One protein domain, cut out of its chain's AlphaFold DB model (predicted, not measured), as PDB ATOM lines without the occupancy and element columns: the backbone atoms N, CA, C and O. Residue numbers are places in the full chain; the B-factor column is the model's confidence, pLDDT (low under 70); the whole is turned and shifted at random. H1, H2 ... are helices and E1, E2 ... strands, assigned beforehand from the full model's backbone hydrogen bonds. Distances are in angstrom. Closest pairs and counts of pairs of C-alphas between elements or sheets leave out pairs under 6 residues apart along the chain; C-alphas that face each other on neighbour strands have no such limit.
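This is residues 4 to 63 of the 64 residues of the protein "Twitching motility protein PilT" of Cronobacter sakazakii 701 (UniProt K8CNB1). A small head, made of a three-stranded sheet with the short helix H1 over E1, bears a long helical arm, H2, whose residues 46 to 61 stick out. The 60 printed residues include H1, E1, E2, E3 and H2, in that order; the class is mixed, and the antiparallel sheet runs E1, E2, E3. The whole is loose, with a radius of gyration of the C-alphas of 14.4 A, and spans 47 by 24 by 16 A.

Find C-alpha 4 at (48.633, -32.279, -31.978); from there H1 runs 12.3 A to residue 12. Next come E1, residues 15 to 19, 10.4 A; E2, 27 to 30, 9.8 A; and E3, 33 to 36, 10.0 A. H2, residues 44 to 61, runs 26.1 A to C-alpha 61 at (69.828, -29.269, -39.220).

E1, E2 and E3 form a meander, each strand the antiparallel neighbour of the one before; look for N 16 and O 29 at 2.9 A, and N 28 and O 35 at 2.9 A. H1 is on the sheet at a height of 9.4 A; its closest C-alpha pair with E1 is Ser 10 and Leu 18, 7.1 A. H2 is not on the sheet. In H1 and H2 every O i to N i+4 pair is within hydrogen-bond range.

The C-alphas of Arg 33 and Ala 63, the two farthest apart, are 46.9 A apart. The printed part has no cut and no long link; residues 60 to 63 have pLDDT under 70.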
ATOM      1  N   ASP A   4      49.173 -33.584 -32.386       93.56
ATOM      2  CA  ASP A   4      48.633 -32.279 -31.978       93.56
ATOM      3  C   ASP A   4      47.142 -32.136 -32.322       93.56
ATOM      4  O   ASP A   4      46.361 -31.605 -31.533       93.56
ATOM      5  N   GLU A   5      46.716 -32.676 -33.467       94.44
ATOM      6  CA  GLU A   5      45.308 -32.688 -33.878       94.44
ATOM      7  C   GLU A   5      44.471 -33.608 -32.970       94.44
ATOM      8  O   GLU A   5      43.363 -33.240 -32.577       94.44
ATOM      9  N   LEU A   6      45.016 -34.763 -32.561       94.75
ATOM     10  CA  LEU A   6      44.393 -35.669 -31.584       94.75
ATOM     11  C   LEU A   6      44.234 -35.021 -30.203       94.75
ATOM     12  O   LEU A   6      43.211 -35.211 -29.534       94.75
ATOM     13  N   VAL A   7      45.228 -34.245 -29.768       94.50
ATOM     14  CA  VAL A   7      45.169 -33.489 -28.512       94.50
ATOM     15  C   VAL A   7      44.123 -32.380 -28.611       94.50
ATOM     16  O   VAL A   7      43.280 -32.261 -27.721       94.50
ATOM     17  N   ALA A   8      44.104 -31.618 -29.707       96.44
ATOM     18  CA  ALA A   8      43.098 -30.581 -29.934       96.44
ATOM     19  C   ALA A   8      41.673 -31.160 -29.947       96.44
ATOM     20  O   ALA A   8      40.764 -30.603 -29.324       96.44
ATOM     21  N   LEU A   9      41.484 -32.315 -30.593       95.25
ATOM     22  CA  LEU A   9      40.221 -33.049 -30.581       95.25
ATOM     23  C   LEU A   9      39.838 -33.477 -29.157       95.25
ATOM     24  O   LEU A   9      38.701 -33.280 -28.729       95.25
ATOM     25  N   SER A  10      40.791 -34.005 -28.389       95.81
ATOM     26  CA  SER A  10      40.567 -34.416 -26.998       95.81
ATOM     27  C   SER A  10      40.084 -33.247 -26.130       95.81
ATOM     28  O   SER A  10      39.080 -33.372 -25.424       95.81
ATOM     29  N   VAL A  11      40.717 -32.075 -26.253       96.69
ATOM     30  CA  VAL A  11      40.304 -30.845 -25.551       96.69
ATOM     31  C   VAL A  11      38.895 -30.419 -25.962       96.69
ATOM     32  O   VAL A  11      38.051 -30.173 -25.100       96.69
ATOM     33  N   LYS A  12      38.600 -30.400 -27.269       95.88
ATOM     34  CA  LYS A  12      37.273 -30.046 -27.806       95.88
ATOM     35  C   LYS A  12      36.155 -30.912 -27.219       95.88
ATOM     36  O   LYS A  12      35.049 -30.422 -26.994       95.88
ATOM     37  N   HIS A  13      36.433 -32.189 -26.959       95.38
ATOM     38  CA  HIS A  13      35.454 -33.144 -26.436       95.38
ATOM     39  C   HIS A  13      35.479 -33.311 -24.908       95.38
ATOM     40  O   HIS A  13      34.726 -34.142 -24.385       95.38
ATOM     41  N   ASN A  14      36.274 -32.500 -24.199       95.88
ATOM     42  CA  ASN A  14      36.478 -32.559 -22.749       95.88
ATOM     43  C   ASN A  14      36.900 -33.964 -22.276       95.88
ATOM     44  O   ASN A  14      36.322 -34.555 -21.358       95.88
ATOM     45  N   VAL A  15      37.865 -34.530 -23.001       97.44
ATOM     46  CA  VAL A  15      38.476 -35.832 -22.731       97.44
ATOM     47  C   VAL A  15      39.522 -35.681 -21.633       97.44
ATOM     48  O   VAL A  15      40.372 -34.797 -21.716       97.44
ATOM     49  N   SER A  16      39.490 -36.564 -20.633       96.88
ATOM     50  CA  SER A  16      40.533 -36.625 -19.601       96.88
ATOM     51  C   SER A  16      41.750 -37.422 -20.062       96.88
ATOM     52  O   SER A  16      42.877 -36.998 -19.842       96.88
ATOM     53  N   ASP A  17      41.519 -38.558 -20.726       97.00
ATOM     54  CA  ASP A  17      42.567 -39.496 -21.131       97.00
ATOM     55  C   ASP A  17      42.338 -39.976 -22.565       97.00
ATOM     56  O   ASP A  17      41.262 -40.485 -22.894       97.00
ATOM     57  N   LEU A  18      43.363 -39.868 -23.409       95.94
ATOM     58  CA  LEU A  18      43.395 -40.488 -24.732       95.94
ATOM     59  C   LEU A  18      44.187 -41.799 -24.659       95.94
ATOM     60  O   LEU A  18      45.345 -41.819 -24.249       95.94
ATOM     61  N   HIS A  19      43.569 -42.897 -25.083       95.88
ATOM     62  CA  HIS A  19      44.161 -44.228 -25.103       95.88
ATOM     63  C   HIS A  19      44.431 -44.664 -26.545       95.88
ATOM     64  O   HIS A  19      43.502 -44.950 -27.304       95.88
ATOM     65  N   LEU A  20      45.711 -44.772 -26.890       94.69
ATOM     66  CA  LEU A  20      46.185 -45.290 -28.171       94.69
ATOM     67  C   LEU A  20      46.830 -46.664 -27.953       94.69
ATOM     68  O   LEU A  20      47.646 -46.836 -27.050       94.69
ATOM     69  N   CYS A  21      46.439 -47.650 -28.756       93.38
ATOM     70  CA  CYS A  21      46.924 -49.026 -28.677       93.38
ATOM     71  C   CYS A  21      47.099 -49.576 -30.098       93.38
ATOM     72  O   CYS A  21      46.338 -49.204 -30.985       93.38
ATOM     73  N   SER A  22      48.097 -50.434 -30.325       91.44
ATOM     74  CA  SER A  22      48.355 -51.004 -31.658       91.44
ATOM     75  C   SER A  22      47.302 -52.036 -32.073       91.44
ATOM     76  O   SER A  22      46.918 -52.088 -33.236       91.44
ATOM     77  N   GLU A  23      46.784 -52.801 -31.108       91.88
ATOM     78  CA  GLU A  23      45.875 -53.932 -31.361       91.88
ATOM     79  C   GLU A  23      44.407 -53.624 -31.042       91.88
ATOM     80  O   GLU A  23      43.520 -54.435 -31.300       91.88
ATOM     81  N   LEU A  24      44.131 -52.461 -30.449       92.75
ATOM     82  CA  LEU A  24      42.783 -52.056 -30.068       92.75
ATOM     83  C   LEU A  24      42.437 -50.705 -30.690       92.75
ATOM     84  O   LEU A  24      43.316 -49.852 -30.812       92.75
ATOM     85  N   PRO A  25      41.153 -50.467 -31.018       93.75
ATOM     86  CA  PRO A  25      40.701 -49.158 -31.458       93.75
ATOM     87  C   PRO A  25      41.101 -48.063 -30.468       93.75
ATOM     88  O   PRO A  25      41.127 -48.291 -29.252       93.75
ATOM     89  N   ALA A  26      41.354 -46.863 -30.985       95.62
ATOM     90  CA  ALA A  26      41.565 -45.695 -30.146       95.62
ATOM     91  C   ALA A  26      40.346 -45.471 -29.242       95.62
ATOM     92  O   ALA A  26      39.192 -45.600 -29.665       95.62
ATOM     93  N   ARG A  27      40.602 -45.148 -27.978       96.81
ATOM     94  CA  ARG A  27      39.560 -44.872 -26.985       96.81
ATOM     95  C   ARG A  27      39.869 -43.580 -26.264       96.81
ATOM     96  O   ARG A  27      41.025 -43.203 -26.126       96.81
ATOM     97  N   TRP A  28      38.841 -42.939 -25.743       97.25
ATOM     98  CA  TRP A  28      38.981 -41.767 -24.896       97.25
ATOM     99  C   TRP A  28      38.156 -41.910 -23.624       97.25
ATOM    100  O   TRP A  28      37.138 -42.607 -23.600       97.25
ATOM    101  N   ARG A  29      38.602 -41.279 -22.542       97.94
ATOM    102  CA  ARG A  29      37.821 -41.189 -21.314       97.94
ATOM    103  C   ARG A  29      37.119 -39.842 -21.245       97.94
ATOM    104  O   ARG A  29      37.766 -38.799 -21.257       97.94
ATOM    105  N   ARG A  30      35.790 -39.864 -21.145       95.62
ATOM    106  CA  ARG A  30      34.942 -38.675 -20.994       95.62
ATOM    107  C   ARG A  30      33.992 -38.908 -19.835       95.62
ATOM    108  O   ARG A  30      33.346 -39.948 -19.761       95.62
ATOM    109  N   GLN A  31      33.947 -37.967 -18.892       95.50
ATOM    110  CA  GLN A  31      33.068 -38.062 -17.713       95.50
ATOM    111  C   GLN A  31      33.222 -39.404 -16.962       95.50
ATOM    112  O   GLN A  31      32.250 -40.036 -16.555       95.50
ATOM    113  N   GLY A  32      34.464 -39.887 -16.840       95.12
ATOM    114  CA  GLY A  32      34.790 -41.160 -16.190       95.12
ATOM    115  C   GLY A  32      34.534 -42.420 -17.028       95.12
ATOM    116  O   GLY A  32      34.992 -43.494 -16.637       95.12
ATOM    117  N   ARG A  33      33.886 -42.322 -18.195       96.75
ATOM    118  CA  ARG A  33      33.576 -43.459 -19.076       96.75
ATOM    119  C   ARG A  33      34.591 -43.596 -20.193       96.75
ATOM    120  O   ARG A  33      34.982 -42.604 -20.794       96.75
ATOM    121  N   LEU A  34      35.006 -44.829 -20.462       97.38
ATOM    122  CA  LEU A  34      35.893 -45.155 -21.570       97.38
ATOM    123  C   LEU A  34      35.046 -45.498 -22.801       97.38
ATOM    124  O   LEU A  34      34.272 -46.453 -22.770       97.38
ATOM    125  N   GLU A  35      35.200 -44.724 -23.867       96.50
ATOM    126  CA  GLU A  35      34.426 -44.842 -25.105       96.50
ATOM    127  C   GLU A  35      35.373 -45.015 -26.297       96.50
ATOM    128  O   GLU A  35      36.488 -44.489 -26.295       96.50
ATOM    129  N   THR A  36      34.939 -45.742 -27.327       96.00
ATOM    130  CA  THR A  36      35.686 -45.846 -28.588       96.00
ATOM    131  C   THR A  36      35.602 -44.540 -29.362       96.00
ATOM    132  O   THR A  36      34.523 -43.962 -29.505       96.00
ATOM    133  N   LEU A  37      36.743 -44.090 -29.875       94.50
ATOM    134  CA  LEU A  37      36.818 -42.905 -30.710       94.50
ATOM    135  C   LEU A  37      36.290 -43.252 -32.108       94.50
ATOM    136  O   LEU A  37      36.736 -44.220 -32.718       94.50
ATOM    137  N   GLN A  38      35.295 -42.501 -32.580       90.31
ATOM    138  CA  GLN A  38      34.641 -42.777 -33.866       90.31
ATOM    139  C   GLN A  38      35.381 -42.161 -35.055       90.31
ATOM    140  O   GLN A  38      35.238 -42.636 -36.180       90.31
ATOM    141  N   GLU A  39      36.163 -41.106 -34.823       87.75
ATOM    142  CA  GLU A  39      36.985 -40.507 -35.870       87.75
ATOM    143  C   GLU A  39      38.167 -41.424 -36.225       87.75
ATOM    144  O   GLU A  39      38.697 -42.126 -35.360       87.75
ATOM    145  N   PRO A  40      38.602 -41.448 -37.494       87.69
ATOM    146  CA  PRO A  40      39.749 -42.245 -37.903       87.69
ATOM    147  C   PRO A  40      41.027 -41.736 -37.227       87.69
ATOM    148  O   PRO A  40      41.475 -40.614 -37.467       87.69
ATOM    149  N   VAL A  41      41.640 -42.596 -36.414       93.00
ATOM    150  CA  VAL A  41      42.901 -42.321 -35.716       93.00
ATOM    151  C   VAL A  41      44.033 -43.100 -36.385       93.00
ATOM    152  O   VAL A  41      43.872 -44.296 -36.646       93.00
ATOM    153  N   PRO A  42      45.184 -42.470 -36.682       92.56
ATOM    154  CA  PRO A  42      46.356 -43.183 -37.170       92.56
ATOM    155  C   PRO A  42      46.820 -44.209 -36.139       92.56
ATOM    156  O   PRO A  42      46.763 -43.973 -34.932       92.56
ATOM    157  N   LYS A  43      47.339 -45.339 -36.616       92.62
ATOM    158  CA  LYS A  43      47.924 -46.329 -35.718       92.62
ATOM    159  C   LYS A  43      49.119 -45.735 -34.950       92.62
ATOM    160  O   LYS A  43      49.844 -44.916 -35.528       92.62
ATOM    161  N   PRO A  44      49.360 -46.144 -33.690       94.06
ATOM    162  CA  PRO A  44      50.458 -45.611 -32.882       94.06
ATOM    163  C   PRO A  44      51.828 -45.701 -33.564       94.06
ATOM    164  O   PRO A  44      52.619 -44.767 -33.469       94.06
ATOM    165  N   GLU A  45      52.090 -46.776 -34.309       94.31
ATOM    166  CA  GLU A  45      53.331 -46.956 -35.065       94.31
ATOM    167  C   GLU A  45      53.566 -45.850 -36.104       94.31
ATOM    168  O   GLU A  45      54.696 -45.394 -36.271       94.31
ATOM    169  N   ASN A  46      52.504 -45.346 -36.740       93.44
ATOM    170  CA  ASN A  46      52.608 -44.270 -37.722       93.44
ATOM    171  C   ASN A  46      52.909 -42.932 -37.041       93.44
ATOM    172  O   ASN A  46      53.677 -42.132 -37.571       93.44
ATOM    173  N   LEU A  47      52.322 -42.682 -35.866       93.38
ATOM    174  CA  LEU A  47      52.625 -41.489 -35.070       93.38
ATOM    175  C   LEU A  47      54.084 -41.508 -34.593       93.38
ATOM    176  O   LEU A  47      54.782 -40.500 -34.702       93.38
ATOM    177  N   LEU A  48      54.558 -42.663 -34.119       92.38
ATOM    178  CA  LEU A  48      55.930 -42.838 -33.653       92.38
ATOM    179  C   LEU A  48      56.949 -42.672 -34.785       92.38
ATOM    180  O   LEU A  48      57.920 -41.938 -34.611       92.38
ATOM    181  N   ALA A  49      56.722 -43.311 -35.937       92.25
ATOM    182  CA  ALA A  49      57.612 -43.204 -37.093       92.25
ATOM    183  C   ALA A  49      57.811 -41.738 -37.501       92.25
ATOM    184  O   ALA A  49      58.936 -41.265 -37.616       92.25
ATOM    185  N   ARG A  50      56.718 -40.976 -37.589       90.56
ATOM    186  CA  ARG A  50      56.764 -39.561 -37.976       90.56
ATOM    187  C   ARG A  50      57.462 -38.683 -36.946       90.56
ATOM    188  O   ARG A  50      58.173 -37.751 -37.318       90.56
ATOM    189  N   TRP A  51      57.276 -38.975 -35.659       88.88
ATOM    190  CA  TRP A  51      58.005 -38.283 -34.598       88.88
ATOM    191  C   TRP A  51      59.513 -38.545 -34.690       88.88
ATOM    192  O   TRP A  51      60.301 -37.601 -34.608       88.88
ATOM    193  N   LEU A  52      59.912 -39.802 -34.913       91.19
ATOM    194  CA  LEU A  52      61.313 -40.186 -35.095       91.19
ATOM    195  C   LEU A  52      61.921 -39.514 -36.330       91.19
ATOM    196  O   LEU A  52      62.985 -38.908 -36.223       91.19
ATOM    197  N   ASP A  53      61.229 -39.536 -37.469       89.62
ATOM    198  CA  ASP A  53      61.689 -38.892 -38.704       89.62
ATOM    199  C   ASP A  53      61.898 -37.385 -38.509       89.62
ATOM    200  O   ASP A  53      62.945 -36.832 -38.858       89.62
ATOM    201  N   GLY A  54      60.937 -36.712 -37.867       83.38
ATOM    202  CA  GLY A  54      61.055 -35.295 -37.526       83.38
ATOM    203  C   GLY A  54      62.205 -35.011 -36.556       83.38
ATOM    204  O   GLY A  54      62.881 -33.985 -36.676       83.38
ATOM    205  N   PHE A  55      62.466 -35.914 -35.610       77.44
ATOM    206  CA  PHE A  55      63.603 -35.818 -34.697       77.44
ATOM    207  C   PHE A  55      64.940 -35.937 -35.438       77.44
ATOM    208  O   PHE A  55      65.838 -35.122 -35.209       77.44
ATOM    209  N   PHE A  56      65.069 -36.889 -36.365       74.62
ATOM    210  CA  PHE A  56      66.275 -37.038 -37.182       74.62
ATOM    211  C   PHE A  56      66.521 -35.816 -38.072       74.62
ATOM    212  O   PHE A  56      67.650 -35.320 -38.119       74.62
ATOM    213  N   LEU A  57      65.471 -35.263 -38.685       75.94
ATOM    214  CA  LEU A  57      65.577 -34.063 -39.516       75.94
ATOM    215  C   LEU A  57      66.047 -32.842 -38.704       75.94
ATOM    216  O   LEU A  57      66.945 -32.112 -39.123       75.94
ATOM    217  N   LYS A  58      65.503 -32.652 -37.492       72.75
ATOM    218  CA  LYS A  58      65.911 -31.558 -36.590       72.75
ATOM    219  C   LYS A  58      67.356 -31.688 -36.111       72.75
ATOM    220  O   LYS A  58      68.019 -30.667 -35.920       72.75
ATOM    221  N   ARG A  59      67.851 -32.915 -35.919       71.25
ATOM    222  CA  ARG A  59      69.237 -33.167 -35.499       71.25
ATOM    223  C   ARG A  59      70.251 -32.949 -36.614       71.25
ATOM    224  O   ARG A  59      71.321 -32.432 -36.324       71.25
ATOM    225  N   GLN A  60      69.929 -33.295 -37.860       65.44
ATOM    226  CA  GLN A  60      70.807 -32.986 -38.994       65.44
ATOM    227  C   GLN A  60      70.921 -31.474 -39.233       65.44
ATOM    228  O   GLN A  60      72.010 -30.986 -39.511       65.44
ATOM    229  N   ALA A  61      69.832 -30.723 -39.045       62.16
ATOM    230  CA  ALA A  61      69.828 -29.269 -39.220       62.16
ATOM    231  C   ALA A  61      70.662 -28.490 -38.176       62.16
ATOM    232  O   ALA A  61      71.051 -27.362 -38.449       62.16
ATOM    233  N   HIS A  62      70.936 -29.068 -36.999       58.31
ATOM    234  CA  HIS A  62      71.764 -28.455 -35.942       58.31
ATOM    235  C   HIS A  62      73.212 -28.974 -35.917       58.31
ATOM    236  O   HIS A  62      73.975 -28.615 -35.024       58.31
ATOM    237  N   ALA A  63      73.583 -29.854 -36.850       57.44
ATOM    238  CA  ALA A  63      74.926 -30.423 -36.949       57.44
ATOM    239  C   ALA A  63      75.830 -29.673 -37.952       57.44
ATOM    240  O   ALA A  63      76.842 -30.230 -38.376       57.44
TER     241      ALA A  63